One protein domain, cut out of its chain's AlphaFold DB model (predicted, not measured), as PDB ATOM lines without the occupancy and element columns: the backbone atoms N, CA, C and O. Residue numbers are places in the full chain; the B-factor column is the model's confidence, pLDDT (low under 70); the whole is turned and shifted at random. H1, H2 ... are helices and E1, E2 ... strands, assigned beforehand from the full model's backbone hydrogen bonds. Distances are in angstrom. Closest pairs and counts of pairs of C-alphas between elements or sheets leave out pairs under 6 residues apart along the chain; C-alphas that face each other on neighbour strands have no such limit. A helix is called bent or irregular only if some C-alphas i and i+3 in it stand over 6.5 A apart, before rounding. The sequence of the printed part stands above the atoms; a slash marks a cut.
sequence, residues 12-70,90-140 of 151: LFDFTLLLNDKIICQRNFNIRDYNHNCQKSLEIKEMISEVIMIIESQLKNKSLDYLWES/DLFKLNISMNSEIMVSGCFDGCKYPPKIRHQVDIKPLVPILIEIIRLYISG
ATOM      1  N   LEU A  12      49.767 -32.442 -58.205       82.56
ATOM      2  CA  LEU A  12      50.080 -32.856 -56.847       82.56
ATOM      3  C   LEU A  12      48.777 -33.165 -56.112       82.56
ATOM      4  O   LEU A  12      47.982 -32.267 -55.825       82.56
ATOM      5  N   PHE A  13      48.585 -34.443 -55.811       88.81
ATOM      6  CA  PHE A  13      47.491 -34.928 -54.989       88.81
ATOM      7  C   PHE A  13      47.986 -35.250 -53.592       88.81
ATOM      8  O   PHE A  13      49.124 -35.685 -53.393       88.81
ATOM      9  N   ASP A  14      47.100 -35.090 -52.625       89.81
ATOM     10  CA  ASP A  14      47.298 -35.580 -51.278       89.81
ATOM     11  C   ASP A  14      46.059 -36.317 -50.785       89.81
ATOM     12  O   ASP A  14      44.922 -35.957 -51.088       89.81
ATOM     13  N   PHE A  15      46.292 -37.383 -50.023       90.94
ATOM     14  CA  PHE A  15      45.249 -37.985 -49.211       90.94
ATOM     15  C   PHE A  15      45.597 -37.797 -47.740       90.94
ATOM     16  O   PHE A  15      46.741 -38.002 -47.318       90.94
ATOM     17  N   THR A  16      44.589 -37.432 -46.957       92.31
ATOM     18  CA  THR A  16      44.705 -37.177 -45.524       92.31
ATOM     19  C   THR A  16      43.632 -37.963 -44.781       92.31
ATOM     20  O   THR A  16      42.441 -37.770 -45.014       92.31
ATOM     21  N   LEU A  17      44.054 -38.835 -43.866       91.69
ATOM     22  CA  LEU A  17      43.180 -39.548 -42.937       91.69
ATOM     23  C   LEU A  17      43.246 -38.880 -41.562       91.69
ATOM     24  O   LEU A  17      44.319 -38.786 -40.955       91.69
ATOM     25  N   LEU A  18      42.089 -38.465 -41.059       92.06
ATOM     26  CA  LEU A  18      41.914 -37.835 -39.762       92.06
ATOM     27  C   LEU A  18      41.055 -38.708 -38.845       92.06
ATOM     28  O   LEU A  18      40.100 -39.333 -39.298       92.06
ATOM     29  N   LEU A  19      41.352 -38.686 -37.550       90.88
ATOM     30  CA  LEU A  19      40.499 -39.213 -36.487       90.88
ATOM     31  C   LEU A  19      40.204 -38.087 -35.507       90.88
ATOM     32  O   LEU A  19      41.128 -37.557 -34.888       90.88
ATOM     33  N   ASN A  20      38.929 -37.718 -35.370       88.62
ATOM     34  CA  ASN A  20      38.502 -36.576 -34.551       88.62
ATOM     35  C   ASN A  20      39.343 -35.318 -34.828       88.62
ATOM     36  O   ASN A  20      39.891 -34.707 -33.910       88.62
ATOM     37  N   ASP A  21      39.513 -35.005 -36.114       87.38
ATOM     38  CA  ASP A  21      40.283 -33.866 -36.628       87.38
ATOM     39  C   ASP A  21      41.799 -33.904 -36.336       87.38
ATOM     40  O   ASP A  21      42.523 -32.959 -36.642       87.38
ATOM     41  N   LYS A  22      42.322 -35.023 -35.816       89.38
ATOM     42  CA  LYS A  22      43.765 -35.275 -35.714       89.38
ATOM     43  C   LYS A  22      44.251 -36.062 -36.919       89.38
ATOM     44  O   LYS A  22      43.723 -37.133 -37.206       89.38
ATOM     45  N   ILE A  23      45.288 -35.567 -37.587       89.88
ATOM     46  CA  ILE A  23      45.902 -36.247 -38.733       89.88
ATOM     47  C   ILE A  23      46.585 -37.531 -38.247       89.88
ATOM     48  O   ILE A  23      47.544 -37.479 -37.479       89.88
ATOM     49  N   ILE A  24      46.094 -38.682 -38.709       89.25
ATOM     50  CA  ILE A  24      46.741 -39.984 -38.498       89.25
ATOM     51  C   ILE A  24      47.764 -40.229 -39.601       89.25
ATOM     52  O   ILE A  24      48.862 -40.730 -39.360       89.25
ATOM     53  N   CYS A  25      47.392 -39.891 -40.835       89.75
ATOM     54  CA  CYS A  25      48.242 -40.093 -41.990       89.75
ATOM     55  C   CYS A  25      47.964 -39.044 -43.053       89.75
ATOM     56  O   CYS A  25      46.815 -38.690 -43.302       89.75
ATOM     57  N   GLN A  26      49.032 -38.612 -43.705       90.94
ATOM     58  CA  GLN A  26      48.991 -37.752 -44.870       90.94
ATOM     59  C   GLN A  26      50.038 -38.243 -45.862       90.94
ATOM     60  O   GLN A  26      51.167 -38.581 -45.473       90.94
ATOM     61  N   ARG A  27      49.676 -38.322 -47.138       91.12
ATOM     62  CA  ARG A  27      50.590 -38.729 -48.205       91.12
ATOM     63  C   ARG A  27      50.326 -37.922 -49.452       91.12
ATOM     64  O   ARG A  27      49.185 -37.804 -49.879       91.12
ATOM     65  N   ASN A  28      51.421 -37.475 -50.049       89.62
ATOM     66  CA  ASN A  28      51.414 -36.725 -51.289       89.62
ATOM     67  C   ASN A  28      51.872 -37.650 -52.413       89.62
ATOM     68  O   ASN A  28      52.799 -38.447 -52.228       89.62
ATOM     69  N   PHE A  29      51.230 -37.556 -53.564       88.75
ATOM     70  CA  PHE A  29      51.542 -38.354 -54.737       88.75
ATOM     71  C   PHE A  29      51.212 -37.571 -56.005       88.75
ATOM     72  O   PHE A  29      50.323 -36.727 -56.029       88.75
ATOM     73  N   ASN A  30      51.948 -37.867 -57.071       86.00
ATOM     74  CA  ASN A  30      51.760 -37.203 -58.354       86.00
ATOM     75  C   ASN A  30      50.897 -38.066 -59.276       86.00
ATOM     76  O   ASN A  30      51.058 -39.296 -59.316       86.00
ATOM     77  N   ILE A  31      50.035 -37.403 -60.047       83.25
ATOM     78  CA  ILE A  31      49.243 -38.002 -61.124       83.25
ATOM     79  C   ILE A  31      49.518 -37.228 -62.419       83.25
ATOM     80  O   ILE A  31      49.413 -36.005 -62.460       83.25
ATOM     81  N   ARG A  32      49.883 -37.957 -63.480       75.44
ATOM     82  CA  ARG A  32      50.226 -37.399 -64.804       75.44
ATOM     83  C   ARG A  32      49.025 -37.219 -65.723       75.44
ATOM     84  O   ARG A  32      49.021 -36.319 -66.553       75.44
ATOM     85  N   ASP A  33      48.050 -38.108 -65.615       76.00
ATOM     86  CA  ASP A  33      46.908 -38.227 -66.524       76.00
ATOM     87  C   ASP A  33      45.619 -37.737 -65.859       76.00
ATOM     88  O   ASP A  33      44.586 -38.388 -65.920       76.00
ATOM     89  N   TYR A  34      45.686 -36.586 -65.183       77.75
ATOM     90  CA  TYR A  34      44.524 -36.019 -64.506       77.75
ATOM     91  C   TYR A  34      43.440 -35.603 -65.506       77.75
ATOM     92  O   TYR A  34      43.652 -34.698 -66.319       77.75
ATOM     93  N   ASN A  35      42.261 -36.220 -65.417       78.06
ATOM     94  CA  ASN A  35      41.100 -35.798 -66.184       78.06
ATOM     95  C   ASN A  35      40.255 -34.803 -65.376       78.06
ATOM     96  O   ASN A  35      39.639 -35.158 -64.376       78.06
ATOM     97  N   HIS A  36      40.165 -33.554 -65.832       76.44
ATOM     98  CA  HIS A  36      39.401 -32.499 -65.152       76.44
ATOM     99  C   HIS A  36      37.900 -32.800 -65.002       76.44
ATOM    100  O   HIS A  36      37.258 -32.251 -64.105       76.44
ATOM    101  N   ASN A  37      37.338 -33.678 -65.838       73.44
ATOM    102  CA  ASN A  37      35.919 -34.032 -65.774       73.44
ATOM    103  C   ASN A  37      35.580 -34.900 -64.553       73.44
ATOM    104  O   ASN A  37      34.420 -34.939 -64.146       73.44
ATOM    105  N   CYS A  38      36.577 -35.532 -63.919       76.25
ATOM    106  CA  CYS A  38      36.340 -36.394 -62.765       76.25
ATOM    107  C   CYS A  38      35.787 -35.620 -61.555       76.25
ATOM    108  O   CYS A  38      35.012 -36.162 -60.776       76.25
ATOM    109  N   GLN A  39      36.096 -34.326 -61.407       74.31
ATOM    110  CA  GLN A  39      35.809 -33.569 -60.182       74.31
ATOM    111  C   GLN A  39      34.323 -33.498 -59.789       74.31
ATOM    112  O   GLN A  39      34.017 -33.344 -58.610       74.31
ATOM    113  N   LYS A  40      33.399 -33.625 -60.749       74.06
ATOM    114  CA  LYS A  40      31.938 -33.613 -60.515       74.06
ATOM    115  C   LYS A  40      31.254 -34.919 -60.928       74.06
ATOM    116  O   LYS A  40      30.056 -34.939 -61.201       74.06
ATOM    117  N   SER A  41      32.044 -35.976 -61.024       79.81
ATOM    118  CA  SER A  41      31.623 -37.271 -61.534       79.81
ATOM    119  C   SER A  41      31.157 -38.188 -60.400       79.81
ATOM    120  O   SER A  41      31.551 -38.012 -59.237       79.81
ATOM    121  N   LEU A  42      30.297 -39.155 -60.719       83.25
ATOM    122  CA  LEU A  42      29.864 -40.182 -59.768       83.25
ATOM    123  C   LEU A  42      31.050 -41.045 -59.312       83.25
ATOM    124  O   LEU A  42      31.140 -41.446 -58.154       83.25
ATOM    125  N   GLU A  43      32.007 -41.234 -60.202       85.00
ATOM    126  CA  GLU A  43      33.191 -42.064 -60.083       85.00
ATOM    127  C   GLU A  43      34.085 -41.594 -58.930       85.00
ATOM    128  O   GLU A  43      34.656 -42.411 -58.216       85.00
ATOM    129  N   ILE A  44      34.160 -40.286 -58.655       87.19
ATOM    130  CA  ILE A  44      34.895 -39.768 -57.486       87.19
ATOM    131  C   ILE A  44      34.198 -40.118 -56.167       87.19
ATOM    132  O   ILE A  44      34.865 -40.376 -55.159       87.19
ATOM    133  N   LYS A  45      32.862 -40.166 -56.159       86.94
ATOM    134  CA  LYS A  45      32.090 -40.619 -54.995       86.94
ATOM    135  C   LYS A  45      32.236 -42.131 -54.786       86.94
ATOM    136  O   LYS A  45      32.306 -42.593 -53.645       86.94
ATOM    137  N   GLU A  46      32.287 -42.904 -55.863       89.12
ATOM    138  CA  GLU A  46      32.546 -44.344 -55.797       89.12
ATOM    139  C   GLU A  46      33.969 -44.621 -55.312       89.12
ATOM    140  O   GLU A  46      34.148 -45.390 -54.371       89.12
ATOM    141  N   MET A  47      34.952 -43.888 -55.835       91.62
ATOM    142  CA  MET A  47      36.352 -43.965 -55.427       91.62
ATOM    143  C   MET A  47      36.537 -43.728 -53.925       91.62
ATOM    144  O   MET A  47      37.155 -44.547 -53.246       91.62
ATOM    145  N   ILE A  48      35.976 -42.643 -53.368       91.75
ATOM    146  CA  ILE A  48      36.104 -42.383 -51.924       91.75
ATOM    147  C   ILE A  48      35.419 -43.485 -51.100       91.75
ATOM    148  O   ILE A  48      35.927 -43.863 -50.043       91.75
ATOM    149  N   SER A  49      34.303 -44.032 -51.593       92.38
ATOM    150  CA  SER A  49      33.578 -45.118 -50.927       92.38
ATOM    151  C   SER A  49      34.392 -46.413 -50.928       92.38
ATOM    152  O   SER A  49      34.518 -47.050 -49.884       92.38
ATOM    153  N   GLU A  50      35.013 -46.767 -52.054       93.56
ATOM    154  CA  GLU A  50      35.884 -47.940 -52.167       93.56
ATOM    155  C   GLU A  50      37.119 -47.816 -51.269       93.56
ATOM    156  O   GLU A  50      37.442 -48.737 -50.514       93.56
ATOM    157  N   VAL A  51      37.778 -46.653 -51.271       92.81
ATOM    158  CA  VAL A  51      38.930 -46.397 -50.396       92.81
ATOM    159  C   VAL A  51      38.538 -46.537 -48.921       92.81
ATOM    160  O   VAL A  51      39.269 -47.161 -48.146       92.81
ATOM    161  N   ILE A  52      37.375 -46.012 -48.522       93.00
ATOM    162  CA  ILE A  52      36.847 -46.185 -47.160       93.00
ATOM    163  C   ILE A  52      36.586 -47.662 -46.858       93.00
ATOM    164  O   ILE A  52      37.016 -48.139 -45.809       93.00
ATOM    165  N   MET A  53      35.961 -48.406 -47.773       93.44
ATOM    166  CA  MET A  53      35.681 -49.833 -47.588       93.44
ATOM    167  C   MET A  53      36.955 -50.658 -47.375       93.44
ATOM    168  O   MET A  53      36.967 -51.568 -46.545       93.44
ATOM    169  N   ILE A  54      38.045 -50.337 -48.075       93.19
ATOM    170  CA  ILE A  54      39.341 -51.010 -47.894       93.19
ATOM    171  C   ILE A  54      39.903 -50.745 -46.495       93.19
ATOM    172  O   ILE A  54      40.380 -51.671 -45.831       93.19
ATOM    173  N   ILE A  55      39.820 -49.498 -46.027       91.75
ATOM    174  CA  ILE A  55      40.260 -49.123 -44.679       91.75
ATOM    175  C   ILE A  55      39.397 -49.833 -43.625       91.75
ATOM    176  O   ILE A  55      39.942 -50.459 -42.714       91.75
ATOM    177  N   GLU A  56      38.069 -49.799 -43.764       92.81
ATOM    178  CA  GLU A  56      37.138 -50.485 -42.861       92.81
ATOM    179  C   GLU A  56      37.383 -52.000 -42.824       92.81
ATOM    180  O   GLU A  56      37.407 -52.599 -41.748       92.81
ATOM    181  N   SER A  57      37.643 -52.626 -43.976       92.88
ATOM    182  CA  SER A  57      37.962 -54.055 -44.071       92.88
ATOM    183  C   SER A  57      39.232 -54.414 -43.290       92.88
ATOM    184  O   SER A  57      39.240 -55.363 -42.502       92.88
ATOM    185  N   GLN A  58      40.293 -53.611 -43.413       91.94
ATOM    186  CA  GLN A  58      41.521 -53.791 -42.629       91.94
ATOM    187  C   GLN A  58      41.277 -53.644 -41.123       91.94
ATOM    188  O   GLN A  58      41.743 -54.473 -40.338       91.94
ATOM    189  N   LEU A  59      40.525 -52.618 -40.711       91.12
ATOM    190  CA  LEU A  59      40.175 -52.404 -39.305       91.12
ATOM    191  C   LEU A  59      39.346 -53.562 -38.748       91.12
ATOM    192  O   LEU A  59      39.578 -53.997 -37.617       91.12
ATOM    193  N   LYS A  60      38.418 -54.097 -39.544       91.69
ATOM    194  CA  LYS A  60      37.601 -55.256 -39.184       91.69
ATOM    195  C   LYS A  60      38.454 -56.507 -38.989       91.69
ATOM    196  O   LYS A  60      38.297 -57.170 -37.967       91.69
ATOM    197  N   ASN A  61      39.382 -56.791 -39.901       91.69
ATOM    198  CA  ASN A  61      40.274 -57.949 -39.790       91.69
ATOM    199  C   ASN A  61      41.172 -57.847 -38.549       91.69
ATOM    200  O   ASN A  61      41.180 -58.757 -37.730       91.69
ATOM    201  N   LYS A  62      41.802 -56.688 -38.313       90.88
ATOM    202  CA  LYS A  62      42.598 -56.462 -37.090       90.88
ATOM    203  C   LYS A  62      41.766 -56.557 -35.810       90.88
ATOM    204  O   LYS A  62      42.263 -56.978 -34.768       90.88
ATOM    205  N   SER A  63      40.499 -56.150 -35.870       90.31
ATOM    206  CA  SER A  63      39.572 -56.303 -34.747       90.31
ATOM    207  C   SER A  63      39.252 -57.767 -34.479       90.31
ATOM    208  O   SER A  63      39.203 -58.160 -33.317       90.31
ATOM    209  N   LEU A  64      39.066 -58.570 -35.527       90.81
ATOM    210  CA  LEU A  64      38.854 -60.008 -35.405       90.81
ATOM    211  C   LEU A  64      40.070 -60.691 -34.771       90.81
ATOM    212  O   LEU A  64      39.898 -61.406 -33.785       90.81
ATOM    213  N   ASP A  65      41.274 -60.399 -35.269       90.31
ATOM    214  CA  ASP A  65      42.529 -60.936 -34.730       90.31
ATOM    215  C   ASP A  65      42.677 -60.583 -33.245       90.31
ATOM    216  O   ASP A  65      42.873 -61.460 -32.406       90.31
ATOM    217  N   TYR A  66      42.460 -59.314 -32.885       89.00
ATOM    218  CA  TYR A  66      42.515 -58.867 -31.492       89.00
ATOM    219  C   TYR A  66      41.495 -59.567 -30.588       89.00
ATOM    220  O   TYR A  66      41.803 -59.911 -29.444       89.00
ATOM    221  N   LEU A  67      40.265 -59.753 -31.072       86.94
ATOM    222  CA  LEU A  67      39.217 -60.431 -30.314       86.94
ATOM    223  C   LEU A  67      39.539 -61.912 -30.111       86.94
ATOM    224  O   LEU A  67      39.247 -62.432 -29.034       86.94
ATOM    225  N   TRP A  68      40.145 -62.557 -31.111       89.25
ATOM    226  CA  TRP A  68      40.589 -63.945 -31.041       89.25
ATOM    227  C   TRP A  68      41.783 -64.119 -30.098       89.25
ATOM    228  O   TRP A  68      41.748 -64.973 -29.220       89.25
ATOM    229  N   GLU A  69      42.794 -63.253 -30.190       87.25
ATOM    230  CA  GLU A  69      43.936 -63.234 -29.265       87.25
ATOM    231  C   GLU A  69      43.507 -62.975 -27.815       87.25
ATOM    232  O   GLU A  69      44.060 -63.538 -26.872       87.25
ATOM    233  N   SER A  70      42.491 -62.129 -27.627       82.56
ATOM    234  CA  SER A  70      41.925 -61.807 -26.312       82.56
ATOM    235  C   SER A  70      40.847 -62.805 -25.865       82.56
ATOM    236  O   SER A  70      40.180 -62.591 -24.841       82.56
ATOM    237  N   ASP A  90      34.286 -41.418 -32.101       84.81
ATOM    238  CA  ASP A  90      35.539 -41.504 -32.829       84.81
ATOM    239  C   ASP A  90      35.210 -41.537 -34.324       84.81
ATOM    240  O   ASP A  90      34.921 -42.592 -34.884       84.81
ATOM    241  N   LEU A  91      35.209 -40.367 -34.967       90.50
ATOM    242  CA  LEU A  91      34.881 -40.222 -36.384       90.50
ATOM    243  C   LEU A  91      36.160 -40.172 -37.222       90.50
ATOM    244  O   LEU A  91      36.996 -39.277 -37.052       90.50
ATOM    245  N   PHE A  92      36.275 -41.103 -38.166       91.56
ATOM    246  CA  PHE A  92      37.307 -41.055 -39.191       91.56
ATOM    247  C   PHE A  92      36.833 -40.201 -40.362       91.56
ATOM    248  O   PHE A  92      35.705 -40.347 -40.835       91.56
ATOM    249  N   LYS A  93      37.705 -39.317 -40.842       93.50
ATOM    250  CA  LYS A  93      37.492 -38.511 -42.047       93.50
ATOM    251  C   LYS A  93      38.643 -38.754 -43.007       93.50
ATOM    252  O   LYS A  93      39.802 -38.690 -42.608       93.50
ATOM    253  N   LEU A  94      38.324 -39.014 -44.260       92.75
ATOM    254  CA  LEU A  94      39.273 -39.154 -45.346       92.75
ATOM    255  C   LEU A  94      39.054 -38.000 -46.315       92.75
ATOM    256  O   LEU A  94      37.958 -37.846 -46.847       92.75
ATOM    257  N   ASN A  95      40.100 -37.220 -46.546       92.50
ATOM    258  CA  ASN A  95      40.096 -36.114 -47.490       92.50
ATOM    259  C   ASN A  95      41.069 -36.428 -48.618       92.50
ATOM    260  O   ASN A  95      42.196 -36.853 -48.359       92.50
ATOM    261  N   ILE A  96      40.640 -36.183 -49.848       90.81
ATOM    262  CA  ILE A  96      41.501 -36.206 -51.026       90.81
ATOM    263  C   ILE A  96      41.524 -34.789 -51.572       90.81
ATOM    264  O   ILE A  96      40.477 -34.178 -51.805       90.81
ATOM    265  N   SER A  97      42.727 -34.260 -51.717       89.56
ATOM    266  CA  SER A  97      42.983 -32.872 -52.051       89.56
ATOM    267  C   SER A  97      43.906 -32.788 -53.267       89.56
ATOM    268  O   SER A  97      44.761 -33.649 -53.487       89.56
ATOM    269  N   MET A  98      43.674 -31.779 -54.103       87.38
ATOM    270  CA  MET A  98      44.461 -31.478 -55.293       87.38
ATOM    271  C   MET A  98      45.010 -30.067 -55.138       87.38
ATOM    272  O   MET A  98      44.244 -29.129 -54.946       87.38
ATOM    273  N   ASN A  99      46.331 -29.899 -55.229       82.06
ATOM    274  CA  ASN A  99      46.988 -28.599 -55.046       82.06
ATOM    275  C   ASN A  99      46.557 -27.873 -53.749       82.06
ATOM    276  O   ASN A  99      46.420 -26.651 -53.741       82.06
ATOM    277  N   SER A 100      46.354 -28.626 -52.658       80.12
ATOM    278  CA  SER A 100      45.887 -28.127 -51.351       80.12
ATOM    279  C   SER A 100      44.413 -27.695 -51.273       80.12
ATOM    280  O   SER A 100      44.003 -27.122 -50.264       80.12
ATOM    281  N   GLU A 101      43.602 -27.996 -52.289       85.00
ATOM    282  CA  GLU A 101      42.147 -27.821 -52.261       85.00
ATOM    283  C   GLU A 101      41.443 -29.174 -52.087       85.00
ATOM    284  O   GLU A 101      41.716 -30.126 -52.820       85.00
ATOM    285  N   ILE A 102      40.519 -29.275 -51.123       85.50
ATOM    286  CA  ILE A 102      39.761 -30.509 -50.869       85.50
ATOM    287  C   ILE A 102      38.819 -30.769 -52.045       85.50
ATOM    288  O   ILE A 102      37.868 -30.025 -52.272       85.50
ATOM    289  N   MET A 103      39.069 -31.862 -52.758       86.06
ATOM    290  CA  MET A 103      38.279 -32.290 -53.905       86.06
ATOM    291  C   MET A 103      37.097 -33.154 -53.465       86.06
ATOM    292  O   MET A 103      35.962 -32.931 -53.879       86.06
ATOM    293  N   VAL A 104      37.365 -34.139 -52.607       89.44
ATOM    294  CA  VAL A 104      36.352 -35.047 -52.066       89.44
ATOM    295  C   VAL A 104      36.685 -35.394 -50.623       89.44
ATOM    296  O   VAL A 104      37.851 -35.476 -50.228       89.44
ATOM    297  N   SER A 105      35.640 -35.593 -49.826       91.69
ATOM    298  CA  SER A 105      35.762 -36.071 -48.456       91.69
ATOM    299  C   SER A 105      34.758 -37.183 -48.192       91.69
ATOM    300  O   SER A 105      33.654 -37.184 -48.737       91.69
ATOM    301  N   GLY A 106      35.145 -38.135 -47.353       91.31
ATOM    302  CA  GLY A 106      34.263 -39.175 -46.850       91.31
ATOM    303  C   GLY A 106      34.542 -39.439 -45.377       91.31
ATOM    304  O   GLY A 106      35.610 -39.109 -44.861       91.31
ATOM    305  N   CYS A 107      33.569 -39.998 -44.666       92.38
ATOM    306  CA  CYS A 107      33.701 -40.277 -43.243       92.38
ATOM    307  C   CYS A 107      33.085 -41.623 -42.871       92.38
ATOM    308  O   CYS A 107      32.161 -42.101 -43.527       92.38
ATOM    309  N   PHE A 108      33.610 -42.230 -41.810       91.88
ATOM    310  CA  PHE A 108      33.079 -43.469 -41.256       91.88
ATOM    311  C   PHE A 108      33.250 -43.513 -39.735       91.88
ATOM    312  O   PHE A 108      34.127 -42.863 -39.159       91.88
ATOM    313  N   ASP A 109      32.374 -44.273 -39.080       90.12
ATOM    314  CA  ASP A 109      32.343 -44.391 -37.624       90.12
ATOM    315  C   ASP A 109      33.380 -45.406 -37.121       90.12
ATOM    316  O   ASP A 109      33.345 -46.593 -37.455       90.12
ATOM    317  N   GLY A 110      34.297 -44.918 -36.289       86.38
ATOM    318  CA  GLY A 110      35.348 -45.683 -35.639       86.38
ATOM    319  C   GLY A 110      34.911 -46.400 -34.363       86.38
ATOM    320  O   GLY A 110      35.613 -47.311 -33.915       86.38
ATOM    321  N   CYS A 111      33.758 -46.048 -33.786       85.88
ATOM    322  CA  CYS A 111      33.241 -46.667 -32.559       85.88
ATOM    323  C   CYS A 111      32.896 -48.150 -32.742       85.88
ATOM    324  O   CYS A 111      32.848 -48.898 -31.766       85.88
ATOM    325  N   LYS A 112      32.717 -48.588 -33.994       86.44
ATOM    326  CA  LYS A 112      32.520 -49.992 -34.375       86.44
ATOM    327  C   LYS A 112      33.727 -50.879 -34.044       86.44
ATOM    328  O   LYS A 112      33.577 -52.096 -33.963       86.44
ATOM    329  N   TYR A 113      34.911 -50.288 -33.862       87.75
ATOM    330  CA  TYR A 113      36.160 -51.012 -33.634       87.75
ATOM    331  C   TYR A 113      36.657 -50.859 -32.183       87.75
ATOM    332  O   TYR A 113      36.478 -49.804 -31.555       87.75
ATOM    333  N   PRO A 114      37.337 -51.881 -31.624       86.38
ATOM    334  CA  PRO A 114      37.900 -51.810 -30.279       86.38
ATOM    335  C   PRO A 114      38.860 -50.615 -30.099       86.38
ATOM    336  O   PRO A 114      39.614 -50.299 -31.027       86.38
ATOM    337  N   PRO A 115      38.926 -49.991 -28.899       86.00
ATOM    338  CA  PRO A 115      39.783 -48.828 -28.635       86.00
ATOM    339  C   PRO A 115      41.253 -49.027 -28.996       86.00
ATOM    340  O   PRO A 115      41.908 -48.111 -29.490       86.00
ATOM    341  N   LYS A 116      41.775 -50.236 -28.770       85.88
ATOM    342  CA  LYS A 116      43.157 -50.580 -29.109       85.88
ATOM    343  C   LYS A 116      43.395 -50.501 -30.619       85.88
ATOM    344  O   LYS A 116      44.376 -49.905 -31.042       85.88
ATOM    345  N   ILE A 117      42.470 -51.028 -31.423       87.19
ATOM    346  CA  ILE A 117      42.593 -51.069 -32.886       87.19
ATOM    347  C   ILE A 117      42.424 -49.683 -33.499       87.19
ATOM    348  O   ILE A 117      43.260 -49.273 -34.299       87.19
ATOM    349  N   ARG A 118      41.402 -48.923 -33.087       83.38
ATOM    350  CA  ARG A 118      41.115 -47.599 -33.670       83.38
ATOM    351  C   ARG A 118      42.156 -46.518 -33.352       83.38
ATOM    352  O   ARG A 118      42.231 -45.532 -34.073       83.38
ATOM    353  N   HIS A 119      42.966 -46.686 -32.306       83.75
ATOM    354  CA  HIS A 119      44.063 -45.760 -31.989       83.75
ATOM    355  C   HIS A 119      45.434 -46.248 -32.477       83.75
ATOM    356  O   HIS A 119      46.345 -45.438 -32.626       83.75
ATOM    357  N   GLN A 120      45.589 -47.548 -32.748       84.31
ATOM    358  CA  GLN A 120      46.813 -48.146 -33.304       84.31
ATOM    359  C   GLN A 120      46.690 -48.423 -34.808       84.31
ATOM    360  O   GLN A 120      47.326 -49.340 -35.331       84.31
ATOM    361  N   VAL A 121      45.850 -47.661 -35.512       79.69
ATOM    362  CA  VAL A 121      45.587 -47.870 -36.938       79.69
ATOM    363  C   VAL A 121      46.871 -47.690 -37.737       79.69
ATOM    364  O   VAL A 121      47.324 -46.576 -37.987       79.69
ATOM    365  N   ASP A 122      47.438 -48.811 -38.173       83.25
ATOM    366  CA  ASP A 122      48.528 -48.816 -39.137       83.25
ATOM    367  C   ASP A 122      47.972 -48.987 -40.550       83.25
ATOM    368  O   ASP A 122      47.614 -50.096 -40.957       83.25
ATOM    369  N   ILE A 123      47.892 -47.865 -41.268       84.31
ATOM    370  CA  ILE A 123      47.498 -47.804 -42.678       84.31
ATOM    371  C   ILE A 123      48.688 -47.792 -43.639       84.31
ATOM    372  O   ILE A 123      48.473 -47.814 -44.848       84.31
ATOM    373  N   LYS A 124      49.939 -47.780 -43.148       86.06
ATOM    374  CA  LYS A 124      51.137 -47.818 -44.006       86.06
ATOM    375  C   LYS A 124      51.091 -48.910 -45.084       86.06
ATOM    376  O   LYS A 124      51.414 -48.572 -46.222       86.06
ATOM    377  N   PRO A 125      50.672 -50.163 -44.799       88.62
ATOM    378  CA  PRO A 125      50.611 -51.195 -45.836       88.62
ATOM    379  C   PRO A 125      49.525 -50.936 -46.888       88.62
ATOM    380  O   PRO A 125      49.650 -51.406 -48.013       88.62
ATOM    381  N   LEU A 126      48.479 -50.177 -46.548       88.69
ATOM    382  CA  LEU A 126      47.396 -49.841 -47.470       88.69
ATOM    383  C   LEU A 126      47.738 -48.678 -48.397       88.69
ATOM    384  O   LEU A 126      47.243 -48.644 -49.515       88.69
ATOM    385  N   VAL A 127      48.593 -47.748 -47.961       89.38
ATOM    386  CA  VAL A 127      48.984 -46.552 -48.729       89.38
ATOM    387  C   VAL A 127      49.237 -46.817 -50.222       89.38
ATOM    388  O   VAL A 127      48.627 -46.116 -51.026       89.38
ATOM    389  N   PRO A 128      50.085 -47.786 -50.633       90.69
ATOM    390  CA  PRO A 128      50.320 -48.030 -52.056       90.69
ATOM    391  C   PRO A 128      49.053 -48.469 -52.799       90.69
ATOM    392  O   PRO A 128      48.807 -47.989 -53.898       90.69
ATOM    393  N   ILE A 129      48.221 -49.316 -52.187       91.50
ATOM    394  CA  ILE A 129      46.965 -49.800 -52.779       91.50
ATOM    395  C   ILE A 129      45.989 -48.636 -52.974       91.50
ATOM    396  O   ILE A 129      45.410 -48.487 -54.046       91.50
ATOM    397  N   LEU A 130      45.849 -47.774 -51.961       90.62
ATOM    398  CA  LEU A 130      44.961 -46.614 -52.038       90.62
ATOM    399  C   LEU A 130      45.404 -45.639 -53.134       90.62
ATOM    400  O   LEU A 130      44.569 -45.149 -53.886       90.62
ATOM    401  N   ILE A 131      46.712 -45.387 -53.256       89.75
ATOM    402  CA  ILE A 131      47.258 -44.516 -54.305       89.75
ATOM    403  C   ILE A 131      46.952 -45.077 -55.698       89.75
ATOM    404  O   ILE A 131      46.576 -44.308 -56.581       89.75
ATOM    405  N   GLU A 132      47.083 -46.388 -55.904       89.88
ATOM    406  CA  GLU A 132      46.786 -47.016 -57.197       89.88
ATOM    407  C   GLU A 132      45.297 -46.934 -57.562       89.88
ATOM    408  O   GLU A 132      44.970 -46.587 -58.695       89.88
ATOM    409  N   ILE A 133      44.392 -47.149 -56.603       89.69
ATOM    410  CA  ILE A 133      42.945 -46.987 -56.826       89.69
ATOM    411  C   ILE A 133      42.621 -45.538 -57.183       89.69
ATOM    412  O   ILE A 133      41.965 -45.276 -58.190       89.69
ATOM    413  N   ILE A 134      43.137 -44.578 -56.412       88.69
ATOM    414  CA  ILE A 134      42.905 -43.158 -56.687       88.69
ATOM    415  C   ILE A 134      43.433 -42.790 -58.082       88.69
ATOM    416  O   ILE A 134      42.749 -42.104 -58.838       88.69
ATOM    417  N   ARG A 135      44.617 -43.285 -58.466       87.75
ATOM    418  CA  ARG A 135      45.178 -43.079 -59.810       87.75
ATOM    419  C   ARG A 135      44.277 -43.628 -60.906       87.75
ATOM    420  O   ARG A 135      44.089 -42.935 -61.904       87.75
ATOM    421  N   LEU A 136      43.736 -44.831 -60.727       87.00
ATOM    422  CA  LEU A 136      42.854 -45.472 -61.698       87.00
ATOM    423  C   LEU A 136      41.588 -44.640 -61.926       87.00
ATOM    424  O   LEU A 136      41.278 -44.295 -63.064       87.00
ATOM    425  N   TYR A 137      40.915 -44.251 -60.843       86.38
ATOM    426  CA  TYR A 137      39.678 -43.473 -60.902       86.38
ATOM    427  C   TYR A 137      39.873 -42.058 -61.430       86.38
ATOM    428  O   TYR A 137      38.963 -41.511 -62.039       86.38
ATOM    429  N   ILE A 138      41.038 -41.450 -61.206       84.31
ATOM    430  CA  ILE A 138      41.343 -40.088 -61.658       84.31
ATOM    431  C   ILE A 138      41.877 -40.045 -63.104       84.31
ATOM    432  O   ILE A 138      41.735 -39.026 -63.786       84.31
ATOM    433  N   SER A 139      42.477 -41.140 -63.578       82.38
ATOM    434  CA  SER A 139      43.006 -41.259 -64.949       82.38
ATOM    435  C   SER A 139      42.007 -41.893 -65.925       82.38
ATOM    436  O   SER A 139      42.379 -42.244 -67.046       82.38
ATOM    437  N   GLY A 140      40.754 -42.075 -65.501       76.19
ATOM    438  CA  GLY A 140      39.677 -42.628 -66.314       76.19
ATOM    439  C   GLY A 140      39.420 -41.803 -67.579       76.19
ATOM    440  O   GLY A 140      39.565 -40.578 -67.606       76.19
TER     441      GLY A 140
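AT A GLANCE: This is residues 12 to 70 and 90 to 140 of the 151 residues of an uncharacterized protein of Flavobacterium petrolei (UniProt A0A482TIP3). A twisted sheet of four strands has two helices, the long H2 and the shorter H4, side by side over one face, while its other face is bare. H2 makes the long axis, and the short H3 packs on its residues 59 to 66. The printed part has 110 residues, in the order E1 E2 H1 H2 E3 E4 H3 H4; the sheet runs E2 E1 E3 E4, antiparallel throughout, and the class is mixed, helices and strands. The whole is compact, with a radius of gyration of the C-alphas of 14.5 A, and a rod in outline, 48 by 23 by 22 A.

IN THESE COORDINATES: E1, residues 12 to 19, begins at C-alpha 12 (50.080, -32.856, -56.847) and is 23.4 A long. E2, residues 22 to 31, is 26.1 A long and bends by 51 degrees at residue 25. H1, residues 36 to 40, is irregular, but only just: C-alphas 37 and 40 are 6.6 A apart. H2, residues 42 to 69, spans 40.7 A and ends at C-alpha 69 (43.936, -63.234, -29.265). E3 is residues 91 to 98, 22.9 A; E4, residues 101 to 109, is 24.2 A long and bends by 58 degrees at residue 104. H3 is residues 115 to 119. H4, residues 127 to 138, spans 16.4 A and ends at C-alpha 138 (41.343, -40.088, -61.658).

HOW THE PARTS SIT: E1 and E2 form a hairpin, with N 15 and O 27 2.9 A apart, within hydrogen-bond range. The inner strands E1 and E3 pair through N 16 and O 95, 2.8 A. E3 and E4 form the other hairpin, with N 94 and O 106 at 2.8 A. H2 and H4 are on the same face, in two layers, helices on one face of a sheet. H2 lies over E3 and E4 at a height over the sheet of 10.5 A; the closest C-alphas of H2 and E4 are Ile 48 and Gly 106, 6.3 A. H4 lies over E2 and E1 at a height of 9.1 A. H2, with residues 43 to 51, touches H4 at a shallow tilt of 20 degrees, opposite ways; the closest C-alphas are Val 51 and Leu 130, 6.3 A. H2 touches H3, with C-alphas 63 and 117 closest at 6.3 A. H1 only grazes the sheet, with residues 38 to 40. In H2, H3 and H4 every O i to N i+4 pair is within hydrogen-bond range; in H1, 0 of 1, and 0 of 2 O i to N i+3 pairs.

THE WHOLE: The C-alphas farthest apart, His 36 and Ser 70, are 48.7 A apart. Residues 71 to 89 are not printed, and C-alphas 70 and 90 are 22.3 A apart across the cut. Of the links printed whole, H3 to H4 is short and the others are tight. Mean pLDDT of the printed part is 87.4, and no printed residue is under 70.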